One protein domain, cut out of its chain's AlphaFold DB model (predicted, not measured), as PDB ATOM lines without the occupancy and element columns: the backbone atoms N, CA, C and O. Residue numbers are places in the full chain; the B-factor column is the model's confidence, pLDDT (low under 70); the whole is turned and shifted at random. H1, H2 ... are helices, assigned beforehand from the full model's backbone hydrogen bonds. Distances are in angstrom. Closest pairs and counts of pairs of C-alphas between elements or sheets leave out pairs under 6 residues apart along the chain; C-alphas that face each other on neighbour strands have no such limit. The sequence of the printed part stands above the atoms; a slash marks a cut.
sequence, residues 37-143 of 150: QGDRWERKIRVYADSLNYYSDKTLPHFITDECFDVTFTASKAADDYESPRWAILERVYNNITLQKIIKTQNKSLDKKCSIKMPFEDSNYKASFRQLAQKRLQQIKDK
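Overview. This is residues 37 to 143 of the 150 residues of an uncharacterized protein of [Flexibacter] sp. ATCC 35208 (UniProt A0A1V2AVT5). Short helix H4 sits at the core, with the longest helix, H1, crossing one side of it and H7 packed side by side with it on another. H3 meets the first end of H4, H5 crosses H7 at the far end of the body, and little H2 and H6 complete a rounded, mostly crossed cluster. The printed part has 107 residues with seven named helices, H1 to H7 in chain order, and no named strand: all helix. It is compact, with a radius of gyration of the C-alphas of 13.3 A and spans of 35 by 29 by 28 A.

Arrangement. Start at H1, residues 37 to 53: its residues 45 to 49 alone touch H4, residues 85 to 91, at a steep tilt of 56 degrees, closest at C-alphas Ala 49 and Ile 89, 5.0 A. H3, residues 69 to 74, touches H4 about perpendicular, at 77 degrees, closest at C-alphas Asp 70 and Pro 85, 5.4 A. H7, residues 129 to 142, touches H4 at a shallow tilt of 24 degrees, the same way, closest at C-alphas Leu 90 and Arg 136, 6.5 A. H5, residues 96 to 104, touches H7 at a steep tilt of 40 degrees, opposite ways, closest at C-alphas Ile 103 and Arg 130, 5.6 A. H6, residues 108 to 111, touches residues 129 to 131 of H7 alone, closest at C-alphas Leu 110 and Arg 130, 5.3 A. H2, residues 62 to 65, only just touches H6, with 3 pairs of C-alphas within 8 A, closest Thr 65 and Ser 109, 5.3 A. H1 and H7 are apart. Every O i to N i+4 pair is within hydrogen-bond range in H1, H3, H4, H5 and H7; H2 and H6 are too short for one.

Along the chain. Find C-alpha 37 at (148.148, 113.444, 110.901); from there H1 runs 24.2 A. H7 runs 20.1 A to C-alpha 142 at (177.940, 99.793, 115.531), and H5 12.2 A.

Size, cuts and confidence. Look at Lys 58 and Asp 80 for the C-alphas farthest apart, 38.0 A. The printed part has no cut; the H6 to H7 link, residues 112 to 128, is long. Residues 75 to 81 have pLDDT under 70.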
ATOM      1  N   GLN A  37     147.456 113.181 109.631       79.06
ATOM      2  CA  GLN A  37     148.148 113.444 110.901       79.06
ATOM      3  C   GLN A  37     149.547 112.809 110.927       79.06
ATOM      4  O   GLN A  37     150.464 113.403 111.491       79.06
ATOM      5  N   GLY A  38     149.717 111.657 110.268       82.31
ATOM      6  CA  GLY A  38     151.012 110.996 110.105       82.31
ATOM      7  C   GLY A  38     152.019 111.874 109.365       82.31
ATOM      8  O   GLY A  38     153.110 112.106 109.873       82.31
ATOM      9  N   ASP A  39     151.625 112.473 108.239       84.19
ATOM     10  CA  ASP A  39     152.512 113.354 107.464       84.19
ATOM     11  C   ASP A  39     152.895 114.618 108.243       84.19
ATOM     12  O   ASP A  39     154.028 115.099 108.160       84.19
ATOM     13  N   ARG A  40     151.957 115.177 109.022       84.56
ATOM     14  CA  ARG A  40     152.250 116.319 109.903       84.56
ATOM     15  C   ARG A  40     153.243 115.943 110.997       84.56
ATOM     16  O   ARG A  40     154.140 116.735 111.287       84.56
ATOM     17  N   TRP A  41     153.079 114.769 111.599       86.62
ATOM     18  CA  TRP A  41     153.992 114.242 112.607       86.62
ATOM     19  C   TRP A  41     155.386 114.022 112.011       86.62
ATOM     20  O   TRP A  41     156.351 114.587 112.521       86.62
ATOM     21  N   GLU A  42     155.482 113.333 110.873       87.56
ATOM     22  CA  GLU A  42     156.756 113.052 110.201       87.56
ATOM     23  C   GLU A  42     157.478 114.340 109.803       87.56
ATOM     24  O   GLU A  42     158.674 114.499 110.049       87.56
ATOM     25  N   ARG A  43     156.743 115.318 109.259       89.94
ATOM     26  CA  ARG A  43     157.310 116.630 108.931       89.94
ATOM     27  C   ARG A  43     157.882 117.320 110.168       89.94
ATOM     28  O   ARG A  43     158.973 117.876 110.089       89.94
ATOM     29  N   LYS A  44     157.172 117.295 111.302       90.62
ATOM     30  CA  LYS A  44     157.680 117.872 112.554       90.62
ATOM     31  C   LYS A  44     158.948 117.156 113.009       90.62
ATOM     32  O   LYS A  44     159.943 117.825 113.265       90.62
ATOM     33  N   ILE A  45     158.929 115.823 113.071       93.38
ATOM     34  CA  ILE A  45     160.087 115.010 113.463       93.38
ATOM     35  C   ILE A  45     161.307 115.350 112.597       93.38
ATOM     36  O   ILE A  45     162.386 115.596 113.135       93.38
ATOM     37  N   ARG A  46     161.123 115.453 111.275       94.56
ATOM     38  CA  ARG A  46     162.183 115.842 110.338       94.56
ATOM     39  C   ARG A  46     162.758 117.221 110.645       94.56
ATOM     40  O   ARG A  46     163.969 117.345 110.749       94.56
ATOM     41  N   VAL A  47     161.913 118.228 110.876       94.56
ATOM     42  CA  VAL A  47     162.369 119.590 111.216       94.56
ATOM     43  C   VAL A  47     163.239 119.595 112.477       94.56
ATOM     44  O   VAL A  47     164.296 120.226 112.502       94.56
ATOM     45  N   TYR A  48     162.836 118.867 113.521       95.62
ATOM     46  CA  TYR A  48     163.644 118.760 114.738       95.62
ATOM     47  C   TYR A  48     164.955 118.000 114.499       95.62
ATOM     48  O   TYR A  48     165.997 118.424 115.001       95.62
ATOM     49  N   ALA A  49     164.940 116.922 113.715       96.88
ATOM     50  CA  ALA A  49     166.153 116.182 113.370       96.88
ATOM     51  C   ALA A  49     167.129 117.040 112.549       96.88
ATOM     52  O   ALA A  49     168.317 117.092 112.864       96.88
ATOM     53  N   ASP A  50     166.628 117.787 111.566       95.50
ATOM     54  CA  ASP A  50     167.420 118.694 110.733       95.50
ATOM     55  C   ASP A  50     168.069 119.804 111.567       95.50
ATOM     56  O   ASP A  50     169.244 120.112 111.367       95.50
ATOM     57  N   SER A  51     167.368 120.325 112.581       94.75
ATOM     58  CA  SER A  51     167.937 121.308 113.519       94.75
ATOM     59  C   SER A  51     169.153 120.787 114.298       94.75
ATOM     60  O   SER A  51     169.982 121.574 114.753       94.75
ATOM     61  N   LEU A  52     169.277 119.462 114.446       95.75
ATOM     62  CA  LEU A  52     170.427 118.807 115.065       95.75
ATOM     63  C   LEU A  52     171.479 118.395 114.023       95.75
ATOM     64  O   LEU A  52     172.679 118.485 114.292       95.75
ATOM     65  N   ASN A  53     171.057 117.965 112.833       95.25
ATOM     66  CA  ASN A  53     171.962 117.551 111.760       95.25
ATOM     67  C   ASN A  53     172.754 118.723 111.177       95.25
ATOM     68  O   ASN A  53     173.970 118.616 111.025       95.25
ATOM     69  N   TYR A  54     172.094 119.852 110.928       91.62
ATOM     70  CA  TYR A  54     172.700 121.062 110.357       91.62
ATOM     71  C   TYR A  54     173.104 122.084 111.419       91.62
ATOM     72  O   TYR A  54     173.268 123.269 111.142       91.62
ATOM     73  N   TYR A  55     173.254 121.627 112.656       86.44
ATOM     74  CA  TYR A  55     173.620 122.465 113.777       86.44
ATOM     75  C   TYR A  55     175.021 123.087 113.595       86.44
ATOM     76  O   TYR A  55     176.036 122.410 113.762       86.44
ATOM     77  N   SER A  56     175.072 124.384 113.277       78.94
ATOM     78  CA  SER A  56     176.307 125.175 113.124       78.94
ATOM     79  C   SER A  56     176.609 126.102 114.310       78.94
ATOM     80  O   SER A  56     177.715 126.630 114.420       78.94
ATOM     81  N   ASP A  57     175.635 126.313 115.197       73.94
ATOM     82  CA  ASP A  57     175.658 127.403 116.176       73.94
ATOM     83  C   ASP A  57     176.302 127.029 117.525       73.94
ATOM     84  O   ASP A  57     176.696 125.892 117.804       73.94
ATOM     85  N   LYS A  58     176.419 128.021 118.423       74.69
ATOM     86  CA  LYS A  58     176.942 127.810 119.784       74.69
ATOM     87  C   LYS A  58     175.926 127.162 120.730       74.69
ATOM     88  O   LYS A  58     176.350 126.356 121.562       74.69
ATOM     89  N   THR A  59     174.629 127.438 120.580       83.56
ATOM     90  CA  THR A  59     173.578 127.058 121.550       83.56
ATOM     91  C   THR A  59     172.679 125.959 121.010       83.56
ATOM     92  O   THR A  59     172.144 126.110 119.925       83.56
ATOM     93  N   LEU A  60     172.544 124.837 121.721       88.62
ATOM     94  CA  LEU A  60     171.721 123.707 121.276       88.62
ATOM     95  C   LEU A  60     170.219 124.073 121.242       88.62
ATOM     96  O   LEU A  60     169.794 124.900 122.053       88.62
ATOM     97  N   PRO A  61     169.405 123.456 120.361       92.19
ATOM     98  CA  PRO A  61     167.971 123.739 120.283       92.19
ATOM     99  C   PRO A  61     167.247 123.497 121.614       92.19
ATOM    100  O   PRO A  61     167.445 122.463 122.241       92.19
ATOM    101  N   HIS A  62     166.358 124.402 122.029       91.56
ATOM    102  CA  HIS A  62     165.726 124.356 123.359       91.56
ATOM    103  C   HIS A  62     164.943 123.060 123.645       91.56
ATOM    104  O   HIS A  62     164.918 122.588 124.781       91.56
ATOM    105  N   PHE A  63     164.333 122.451 122.622       94.31
ATOM    106  CA  PHE A  63     163.473 121.273 122.792       94.31
ATOM    107  C   PHE A  63     164.188 120.080 123.441       94.31
ATOM    108  O   PHE A  63     163.550 119.279 124.113       94.31
ATOM    109  N   ILE A  64     165.514 119.971 123.294       94.94
ATOM    110  CA  ILE A  64     166.275 118.862 123.884       94.94
ATOM    111  C   ILE A  64     166.351 118.949 125.416       94.94
ATOM    112  O   ILE A  64     166.733 117.984 126.073       94.94
ATOM    113  N   THR A  65     166.050 120.124 125.976       95.00
ATOM    114  CA  THR A  65     166.064 120.383 127.421       95.00
ATOM    115  C   THR A  65     164.685 120.301 128.066       95.00
ATOM    116  O   THR A  65     164.609 120.404 129.285       95.00
ATOM    117  N   ASP A  66     163.628 120.093 127.277       95.38
ATOM    118  CA  ASP A  66     162.282 119.824 127.780       95.38
ATOM    119  C   ASP A  66     162.158 118.331 128.116       95.38
ATOM    120  O   ASP A  66     162.055 117.470 127.234       95.38
ATOM    121  N   GLU A  67     162.190 118.004 129.410       93.56
ATOM    122  CA  GLU A  67     162.091 116.623 129.878       93.56
ATOM    123  C   GLU A  67     160.786 115.931 129.464       93.56
ATOM    124  O   GLU A  67     160.794 114.708 129.315       93.56
ATOM    125  N   CYS A  68     159.708 116.691 129.247       92.69
ATOM    126  CA  CYS A  68     158.370 116.200 128.921       92.69
ATOM    127  C   CYS A  68     157.945 116.524 127.482       92.69
ATOM    128  O   CYS A  68     156.755 116.443 127.165       92.69
ATOM    129  N   PHE A  69     158.908 116.795 126.594       93.50
ATOM    130  CA  PHE A  69     158.673 117.028 125.165       93.50
ATOM    131  C   PHE A  69     157.780 115.958 124.526       93.50
ATOM    132  O   PHE A  69     156.898 116.260 123.730       93.50
ATOM    133  N   ASP A  70     157.971 114.692 124.901       90.06
ATOM    134  CA  ASP A  70     157.170 113.591 124.371       90.06
ATOM    135  C   ASP A  70     155.672 113.785 124.663       90.06
ATOM    136  O   ASP A  70     154.848 113.549 123.785       90.06
ATOM    137  N   VAL A  71     155.304 114.274 125.851       87.81
ATOM    138  CA  VAL A  71     153.906 114.515 126.253       87.81
ATOM    139  C   VAL A  71     153.286 115.638 125.426       87.81
ATOM    140  O   VAL A  71     152.202 115.488 124.863       87.81
ATOM    141  N   THR A  72     153.986 116.769 125.323       84.00
ATOM    142  CA  THR A  72     153.495 117.949 124.598       84.00
ATOM    143  C   THR A  72     153.399 117.689 123.094       84.00
ATOM    144  O   THR A  72     152.496 118.195 122.426       84.00
ATOM    145  N   PHE A  73     154.281 116.846 122.558       84.56
ATOM    146  CA  PHE A  73     154.311 116.483 121.147       84.56
ATOM    147  C   PHE A  73     153.248 115.428 120.776       84.56
ATOM    148  O   PHE A  73     152.573 115.559 119.747       84.56
ATOM    149  N   THR A  74     153.069 114.393 121.610       72.31
ATOM    150  CA  THR A  74     152.140 113.265 121.371       72.31
ATOM    151  C   THR A  74     150.665 113.605 121.530       72.31
ATOM    152  O   THR A  74     149.849 112.894 120.948       72.31
ATOM    153  N   ALA A  75     150.303 114.721 122.176       62.09
ATOM    154  CA  ALA A  75     148.917 115.215 122.253       62.09
ATOM    155  C   ALA A  75     148.230 115.415 120.873       62.09
ATOM    156  O   ALA A  75     147.055 115.761 120.802       62.09
ATOM    157  N   SER A  76     148.958 115.199 119.770       55.97
ATOM    158  CA  SER A  76     148.511 115.337 118.387       55.97
ATOM    159  C   SER A  76     148.399 114.032 117.566       55.97
ATOM    160  O   SER A  76     147.966 114.118 116.414       55.97
ATOM    161  N   LYS A  77     148.753 112.842 118.096       61.09
ATOM    162  CA  LYS A  77     148.760 111.563 117.337       61.09
ATOM    163  C   LYS A  77     147.642 110.599 117.784       61.09
ATOM    164  O   LYS A  77     147.323 110.525 118.964       61.09
ATOM    165  N   ALA A  78     147.066 109.864 116.826       54.75
ATOM    166  CA  ALA A  78     146.182 108.718 117.072       54.75
ATOM    167  C   ALA A  78     146.982 107.497 117.574       54.75
ATOM    168  O   ALA A  78     148.184 107.395 117.328       54.75
ATOM    169  N   ALA A  79     146.313 106.604 118.299       53.44
ATOM    170  CA  ALA A  79     146.890 105.803 119.374       53.44
ATOM    171  C   ALA A  79     147.711 104.558 118.997       53.44
ATOM    172  O   ALA A  79     148.151 103.834 119.888       53.44
ATOM    173  N   ASP A  80     147.942 104.304 117.714       58.81
ATOM    174  CA  ASP A  80     148.267 102.936 117.298       58.81
ATOM    175  C   ASP A  80     149.774 102.657 117.134       58.81
ATOM    176  O   ASP A  80     150.159 101.501 117.056       58.81
ATOM    177  N   ASP A  81     150.638 103.682 117.188       60.06
ATOM    178  CA  ASP A  81     152.107 103.529 117.182       60.06
ATOM    179  C   ASP A  81     152.777 104.635 118.018       60.06
ATOM    180  O   ASP A  81     153.218 105.673 117.500       60.06
ATOM    181  N   TYR A  82     152.813 104.462 119.340       70.94
ATOM    182  CA  TYR A  82     153.440 105.425 120.249       70.94
ATOM    183  C   TYR A  82     154.951 105.203 120.364       70.94
ATOM    184  O   TYR A  82     155.453 104.717 121.371       70.94
ATOM    185  N   GLU A  83     155.700 105.630 119.355       85.50
ATOM    186  CA  GLU A  83     157.144 105.842 119.487       85.50
ATOM    187  C   GLU A  83     157.423 107.169 120.218       85.50
ATOM    188  O   GLU A  83     156.732 108.160 119.969       85.50
ATOM    189  N   SER A  84     158.425 107.212 121.108       90.50
ATOM    190  CA  SER A  84     158.894 108.466 121.728       90.50
ATOM    191  C   SER A  84     159.305 109.484 120.655       90.50
ATOM    192  O   SER A  84     160.236 109.212 119.896       90.50
ATOM    193  N   PRO A  85     158.692 110.684 120.599       92.19
ATOM    194  CA  PRO A  85     159.103 111.731 119.666       92.19
ATOM    195  C   PRO A  85     160.582 112.106 119.774       92.19
ATOM    196  O   PRO A  85     161.243 112.266 118.751       92.19
ATOM    197  N   ARG A  86     161.137 112.204 120.993       95.31
ATOM    198  CA  ARG A  86     162.582 112.431 121.183       95.31
ATOM    199  C   ARG A  86     163.416 111.322 120.547       95.31
ATOM    200  O   ARG A  86     164.454 111.617 119.956       95.31
ATOM    201  N   TRP A  87     162.976 110.070 120.656       95.62
ATOM    202  CA  TRP A  87     163.662 108.946 120.025       95.62
ATOM    203  C   TRP A  87     163.544 108.981 118.499       95.62
ATOM    204  O   TRP A  87     164.576 108.984 117.833       95.62
ATOM    205  N   ALA A  88     162.339 109.168 117.961       94.00
ATOM    206  CA  ALA A  88     162.089 109.284 116.522       94.00
ATOM    207  C   ALA A  88     162.919 110.401 115.860       94.00
ATOM    208  O   ALA A  88     163.415 110.255 114.736       94.00
ATOM    209  N   ILE A  89     163.099 111.526 116.563       96.31
ATOM    210  CA  ILE A  89     163.996 112.612 116.148       96.31
ATOM    211  C   ILE A  89     165.437 112.106 116.091       96.31
ATOM    212  O   ILE A  89     166.099 112.253 115.065       96.31
ATOM    213  N   LEU A  90     165.933 111.505 117.177       97.19
ATOM    214  CA  LEU A  90     167.320 111.050 117.277       97.19
ATOM    215  C   LEU A  90     167.659 109.939 116.281       97.19
ATOM    216  O   LEU A  90     168.773 109.933 115.763       97.19
ATOM    217  N   GLU A  91     166.725 109.053 115.940       95.62
ATOM    218  CA  GLU A  91     166.929 108.042 114.896       95.62
ATOM    219  C   GLU A  91     167.244 108.653 113.522       95.62
ATOM    220  O   GLU A  91     167.996 108.063 112.744       95.62
ATOM    221  N   ARG A  92     166.754 109.868 113.250       95.75
ATOM    222  CA  ARG A  92     167.042 110.634 112.023       95.75
ATOM    223  C   ARG A  92     168.274 111.537 112.144       95.75
ATOM    224  O   ARG A  92     168.700 112.135 111.156       95.75
ATOM    225  N   VAL A  93     168.883 111.630 113.328       95.94
ATOM    226  CA  VAL A  93     170.141 112.364 113.514       95.94
ATOM    227  C   VAL A  93     171.315 111.488 113.078       95.94
ATOM    228  O   VAL A  93     171.500 110.375 113.581       95.94
ATOM    229  N   TYR A  94     172.116 112.000 112.146       93.50
ATOM    230  CA  TYR A  94     173.350 111.389 111.635       93.50
ATOM    231  C   TYR A  94     174.605 112.201 111.996       93.50
ATOM    232  O   TYR A  94     175.724 111.694 111.891       93.50
ATOM    233  N   ASN A  95     174.451 113.448 112.452       93.19
ATOM    234  CA  ASN A  95     175.583 114.286 112.842       93.19
ATOM    235  C   ASN A  95     176.184 113.841 114.193       93.19
ATOM    236  O   ASN A  95     175.719 114.206 115.278       93.19
ATOM    237  N   ASN A  96     177.281 113.085 114.115       93.31
ATOM    238  CA  ASN A  96     178.021 112.587 115.277       93.31
ATOM    239  C   ASN A  96     178.582 113.699 116.173       93.31
ATOM    240  O   ASN A  96     178.678 113.513 117.387       93.31
ATOM    241  N   ILE A  97     178.958 114.845 115.598       92.69
ATOM    242  CA  ILE A  97     179.518 115.971 116.352       92.69
ATOM    243  C   ILE A  97     178.430 116.570 117.243       92.69
ATOM    244  O   ILE A  97     178.661 116.761 118.438       92.69
ATOM    245  N   THR A  98     177.224 116.781 116.704       94.25
ATOM    246  CA  THR A  98     176.074 117.257 117.483       94.25
ATOM    247  C   THR A  98     175.737 116.296 118.618       94.25
ATOM    248  O   THR A  98     175.616 116.729 119.765       94.25
ATOM    249  N   LEU A  99     175.663 114.988 118.345       96.06
ATOM    250  CA  LEU A  99     175.400 113.983 119.383       96.06
ATOM    251  C   LEU A  99     176.456 114.033 120.495       96.06
ATOM    252  O   LEU A  99     176.113 114.090 121.676       96.06
ATOM    253  N   GLN A 100     177.743 114.090 120.142       95.25
ATOM    254  CA  GLN A 100     178.810 114.230 121.133       95.25
ATOM    255  C   GLN A 100     178.707 115.536 121.925       95.25
ATOM    256  O   GLN A 100     178.958 115.530 123.130       95.25
ATOM    257  N   LYS A 101     178.334 116.648 121.280       94.00
ATOM    258  CA  LYS A 101     178.141 117.937 121.952       94.00
ATOM    259  C   LYS A 101     177.026 117.847 122.987       94.00
ATOM    260  O   LYS A 101     177.249 118.242 124.129       94.00
ATOM    261  N   ILE A 102     175.873 117.279 122.635       95.81
ATOM    262  CA  ILE A 102     174.757 117.051 123.569       95.81
ATOM    263  C   ILE A 102     175.244 116.229 124.769       95.81
ATOM    264  O   ILE A 102     175.062 116.635 125.914       95.81
ATOM    265  N   ILE A 103     175.952 115.125 124.517       96.69
ATOM    266  CA  ILE A 103     176.456 114.223 125.565       96.69
ATOM    267  C   ILE A 103     177.471 114.906 126.489       96.69
ATOM    268  O   ILE A 103     177.487 114.617 127.683       96.69
ATOM    269  N   LYS A 104     178.316 115.798 125.965       95.50
ATOM    270  CA  LYS A 104     179.366 116.493 126.730       95.50
ATOM    271  C   LYS A 104     178.890 117.796 127.380       95.50
ATOM    272  O   LYS A 104     179.588 118.343 128.229       95.50
ATOM    273  N   THR A 105     177.717 118.308 127.005       93.81
ATOM    274  CA  THR A 105     177.192 119.575 127.529       93.81
ATOM    275  C   THR A 105     176.871 119.452 129.022       93.81
ATOM    276  O   THR A 105     176.182 118.525 129.449       93.81
ATOM    277  N   GLN A 106     177.320 120.409 129.837       94.06
ATOM    278  CA  GLN A 106     177.116 120.418 131.297       94.06
ATOM    279  C   GLN A 106     175.720 120.918 131.730       94.06
ATOM    280  O   GLN A 106     175.538 121.419 132.837       94.06
ATOM    281  N   ASN A 107     174.709 120.791 130.869       94.31
ATOM    282  CA  ASN A 107     173.340 121.183 131.186       94.31
ATOM    283  C   ASN A 107     172.601 120.017 131.862       94.31
ATOM    284  O   ASN A 107     172.301 119.018 131.210       94.31
ATOM    285  N   LYS A 108     172.282 120.164 133.154       95.75
ATOM    286  CA  LYS A 108     171.583 119.143 133.957       95.75
ATOM    287  C   LYS A 108     170.174 118.825 133.448       95.75
ATOM    288  O   LYS A 108     169.675 117.738 133.718       95.75
ATOM    289  N   SER A 109     169.528 119.729 132.708       95.62
ATOM    290  CA  SER A 109     168.207 119.461 132.127       95.62
ATOM    291  C   SER A 109     168.240 118.309 131.119       95.62
ATOM    292  O   SER A 109     167.256 117.593 130.993       95.62
ATOM    293  N   LEU A 110     169.388 118.045 130.480       96.75
ATOM    294  CA  LEU A 110     169.556 116.902 129.571       96.75
ATOM    295  C   LEU A 110     169.482 115.542 130.282       96.75
ATOM    296  O   LEU A 110     169.287 114.518 129.626       96.75
ATOM    297  N   ASP A 111     169.657 115.524 131.605       97.38
ATOM    298  CA  ASP A 111     169.630 114.327 132.449       97.38
ATOM    299  C   ASP A 111     168.272 114.108 133.124       97.38
ATOM    300  O   ASP A 111     168.024 113.041 133.691       97.38
ATOM    301  N   LYS A 112     167.374 115.094 133.043       96.88
ATOM    302  CA  LYS A 112     166.029 114.990 133.597       96.88
ATOM    303  C   LYS A 112     165.173 114.017 132.790       96.88
ATOM    304  O   LYS A 112     165.321 113.861 131.577       96.88
ATOM    305  N   LYS A 113     164.250 113.371 133.495       95.00
ATOM    306  CA  LYS A 113     163.248 112.454 132.950       95.00
ATOM    307  C   LYS A 113     161.871 113.049 133.202       95.00
ATOM    308  O   LYS A 113     161.672 113.663 134.251       95.00
ATOM    309  N   CYS A 114     160.936 112.847 132.279       92.38
ATOM    310  CA  CYS A 114     159.561 113.262 132.522       92.38
ATOM    311  C   CYS A 114     158.980 112.460 133.693       92.38
ATOM    312  O   CYS A 114     159.113 111.237 133.741       92.38
ATOM    313  N   SER A 115     158.336 113.148 134.635       91.44
ATOM    314  CA  SER A 115     157.631 112.522 135.760       91.44
ATOM    315  C   SER A 115     156.206 112.094 135.405       91.44
ATOM    316  O   SER A 115     155.595 111.320 136.141       91.44
ATOM    317  N   ILE A 116     155.670 112.584 134.282       89.56
ATOM    318  CA  ILE A 116     154.332 112.236 133.809       89.56
ATOM    319  C   ILE A 116     154.338 110.781 133.342       89.56
ATOM    320  O   ILE A 116     155.135 110.378 132.491       89.56
ATOM    321  N   LYS A 117     153.425 109.989 133.901       83.50
ATOM    322  CA  LYS A 117     153.232 108.598 133.505       83.50
ATOM    323  C   LYS A 117     152.479 108.551 132.177       83.50
ATOM    324  O   LYS A 117     151.334 108.988 132.102       83.50
ATOM    325  N   MET A 118     153.117 107.992 131.155       81.62
ATOM    326  CA  MET A 118     152.457 107.709 129.882       81.62
ATOM    327  C   MET A 118     151.556 106.471 130.003       81.62
ATOM    328  O   MET A 118     151.855 105.578 130.802       81.62
ATOM    329  N   PRO A 119     150.465 106.385 129.220       78.25
ATOM    330  CA  PRO A 119     149.539 105.250 129.257       78.25
ATOM    331  C   PRO A 119     150.097 103.967 128.614       78.25
ATOM    332  O   PRO A 119     149.399 102.961 128.558       78.25
ATOM    333  N   PHE A 120     151.340 103.989 128.135       78.81
ATOM    334  CA  PHE A 120     152.000 102.889 127.435       78.81
ATOM    335  C   PHE A 120     153.416 102.654 127.976       78.81
ATOM    336  O   PHE A 120     154.024 103.524 128.609       78.81
ATOM    337  N   GLU A 121     153.952 101.464 127.708       76.50
ATOM    338  CA  GLU A 121     155.274 101.046 128.169       76.50
ATOM    339  C   GLU A 121     156.305 101.068 127.036       76.50
ATOM    340  O   GLU A 121     156.531 100.069 126.365       76.50
ATOM    341  N   ASP A 122     156.989 102.200 126.857       83.69
ATOM    342  CA  ASP A 122     158.206 102.273 126.038       83.69
ATOM    343  C   ASP A 122     159.365 102.841 126.875       83.69
ATOM    344  O   ASP A 122     159.277 103.895 127.514       83.69
ATOM    345  N   SER A 123     160.473 102.094 126.892       89.06
ATOM    346  CA  SER A 123     161.714 102.450 127.585       89.06
ATOM    347  C   SER A 123     162.278 103.811 127.166       89.06
ATOM    348  O   SER A 123     162.871 104.500 127.998       89.06
ATOM    349  N   ASN A 124     162.058 104.233 125.918       92.56
ATOM    350  CA  ASN A 124     162.544 105.506 125.404       92.56
ATOM    351  C   ASN A 124     161.852 106.700 126.081       92.56
ATOM    352  O   ASN A 124     162.508 107.702 126.352       92.56
ATOM    353  N   TYR A 125     160.576 106.578 126.466       90.12
ATOM    354  CA  TYR A 125     159.874 107.627 127.221       90.12
ATOM    355  C   TYR A 125     160.429 107.802 128.641       90.12
ATOM    356  O   TYR A 125     160.355 108.890 129.213       90.12
ATOM    357  N   LYS A 126     161.015 106.740 129.212       91.06
ATOM    358  CA  LYS A 126     161.619 106.740 130.556       91.06
ATOM    359  C   LYS A 126     163.071 107.239 130.559       91.06
ATOM    360  O   LYS A 126     163.658 107.412 131.633       91.06
ATOM    361  N   ALA A 127     163.668 107.436 129.387       95.06
ATOM    362  CA  ALA A 127     165.039 107.899 129.243       95.06
ATOM    363  C   ALA A 127     165.120 109.434 129.234       95.06
ATOM    364  O   ALA A 127     164.189 110.134 128.827       95.06
ATOM    365  N   SER A 128     166.256 109.962 129.688       96.94
ATOM    366  CA  SER A 128     166.588 111.375 129.493       96.94
ATOM    367  C   SER A 128     167.086 111.628 128.068       96.94
ATOM    368  O   SER A 128     167.523 110.704 127.374       96.94
ATOM    369  N   PHE A 129     167.096 112.890 127.631       97.56
ATOM    370  CA  PHE A 129     167.599 113.226 126.297       97.56
ATOM    371  C   PHE A 129     169.077 112.826 126.130       97.56
ATOM    372  O   PHE A 129     169.461 112.302 125.084       97.56
ATOM    373  N   ARG A 130     169.909 112.992 127.174       98.06
ATOM    374  CA  ARG A 130     171.320 112.565 127.143       98.06
ATOM    375  C   ARG A 130     171.449 111.056 126.935       98.06
ATOM    376  O   ARG A 130     172.268 110.632 126.124       98.06
ATOM    377  N   GLN A 131     170.634 110.257 127.627       98.12
ATOM    378  CA  GLN A 131     170.641 108.797 127.491       98.12
ATOM    379  C   GLN A 131     170.239 108.360 126.080       98.12
ATOM    380  O   GLN A 131     170.892 107.499 125.488       98.12
ATOM    381  N   LEU A 132     169.212 108.990 125.505       97.88
ATOM    382  CA  LEU A 132     168.798 108.717 124.130       97.88
ATOM    383  C   LEU A 132     169.894 109.112 123.123       97.88
ATOM    384  O   LEU A 132     170.202 108.343 122.215       97.88
ATOM    385  N   ALA A 133     170.550 110.262 123.310       97.94
ATOM    386  CA  ALA A 133     171.654 110.689 122.448       97.94
ATOM    387  C   ALA A 133     172.861 109.732 122.523       97.94
ATOM    388  O   ALA A 133     173.462 109.421 121.494       97.94
ATOM    389  N   GLN A 134     173.194 109.222 123.715       98.19
ATOM    390  CA  GLN A 134     174.223 108.186 123.896       98.19
ATOM    391  C   GLN A 134     173.858 106.899 123.154       98.19
ATOM    392  O   GLN A 134     174.676 106.384 122.390       98.19
ATOM    393  N   LYS A 135     172.619 106.418 123.332       97.31
ATOM    394  CA  LYS A 135     172.089 105.238 122.637       97.31
ATOM    395  C   LYS A 135     172.200 105.399 121.120       97.31
ATOM    396  O   LYS A 135     172.702 104.501 120.447       97.31
ATOM    397  N   ARG A 136     171.810 106.557 120.580       96.69
ATOM    398  CA  ARG A 136     171.906 106.844 119.143       96.69
ATOM    399  C   ARG A 136     173.349 106.874 118.641       96.69
ATOM    400  O   ARG A 136     173.650 106.267 117.617       96.69
ATOM    401  N   LEU A 137     174.250 107.549 119.358       96.44
ATOM    402  CA  LEU A 137     175.663 107.603 118.980       96.44
ATOM    403  C   LEU A 137     176.286 106.202 118.939       96.44
ATOM    404  O   LEU A 137     177.097 105.921 118.059       96.44
ATOM    405  N   GLN A 138     175.898 105.324 119.867       95.94
ATOM    406  CA  GLN A 138     176.344 103.934 119.874       95.94
ATOM    407  C   GLN A 138     175.826 103.169 118.647       95.94
ATOM    408  O   GLN A 138     176.622 102.562 117.940       95.94
ATOM    409  N   GLN A 139     174.538 103.297 118.308       94.50
ATOM    410  CA  GLN A 139     173.968 102.667 117.108       94.50
ATOM    411  C   GLN A 139     174.685 103.067 115.812       94.50
ATOM    412  O   GLN A 139     174.871 102.226 114.935       94.50
ATOM    413  N   ILE A 140     175.086 104.337 115.680       92.19
ATOM    414  CA  ILE A 140     175.826 104.810 114.502       92.19
ATOM    415  C   ILE A 140     177.215 104.163 114.433       92.19
ATOM    416  O   ILE A 140     177.647 103.755 113.357       92.19
ATOM    417  N   LYS A 141     177.910 104.042 115.572       90.75
ATOM    418  CA  LYS A 141     179.232 103.396 115.638       90.75
ATOM    419  C   LYS A 141     179.170 101.909 115.302       90.75
ATOM    420  O   LYS A 141     180.063 101.413 114.626       90.75
ATOM    421  N   ASP A 142     178.113 101.232 115.740       89.75
ATOM    422  CA  ASP A 142     177.940  99.793 115.531       89.75
ATOM    423  C   ASP A 142     177.483  99.452 114.100       89.75
ATOM    424  O   ASP A 142     177.601  98.306 113.668       89.75
ATOM    425  N   LYS A 143     176.966 100.432 113.341       84.06
ATOM    426  CA  LYS A 143     176.477 100.258 111.960       84.06
ATOM    427  C   LYS A 143     176.973 101.370 111.018       84.06
ATOM    428  O   LYS A 143     176.159 102.148 110.511       84.06
TER     429      LYS A 143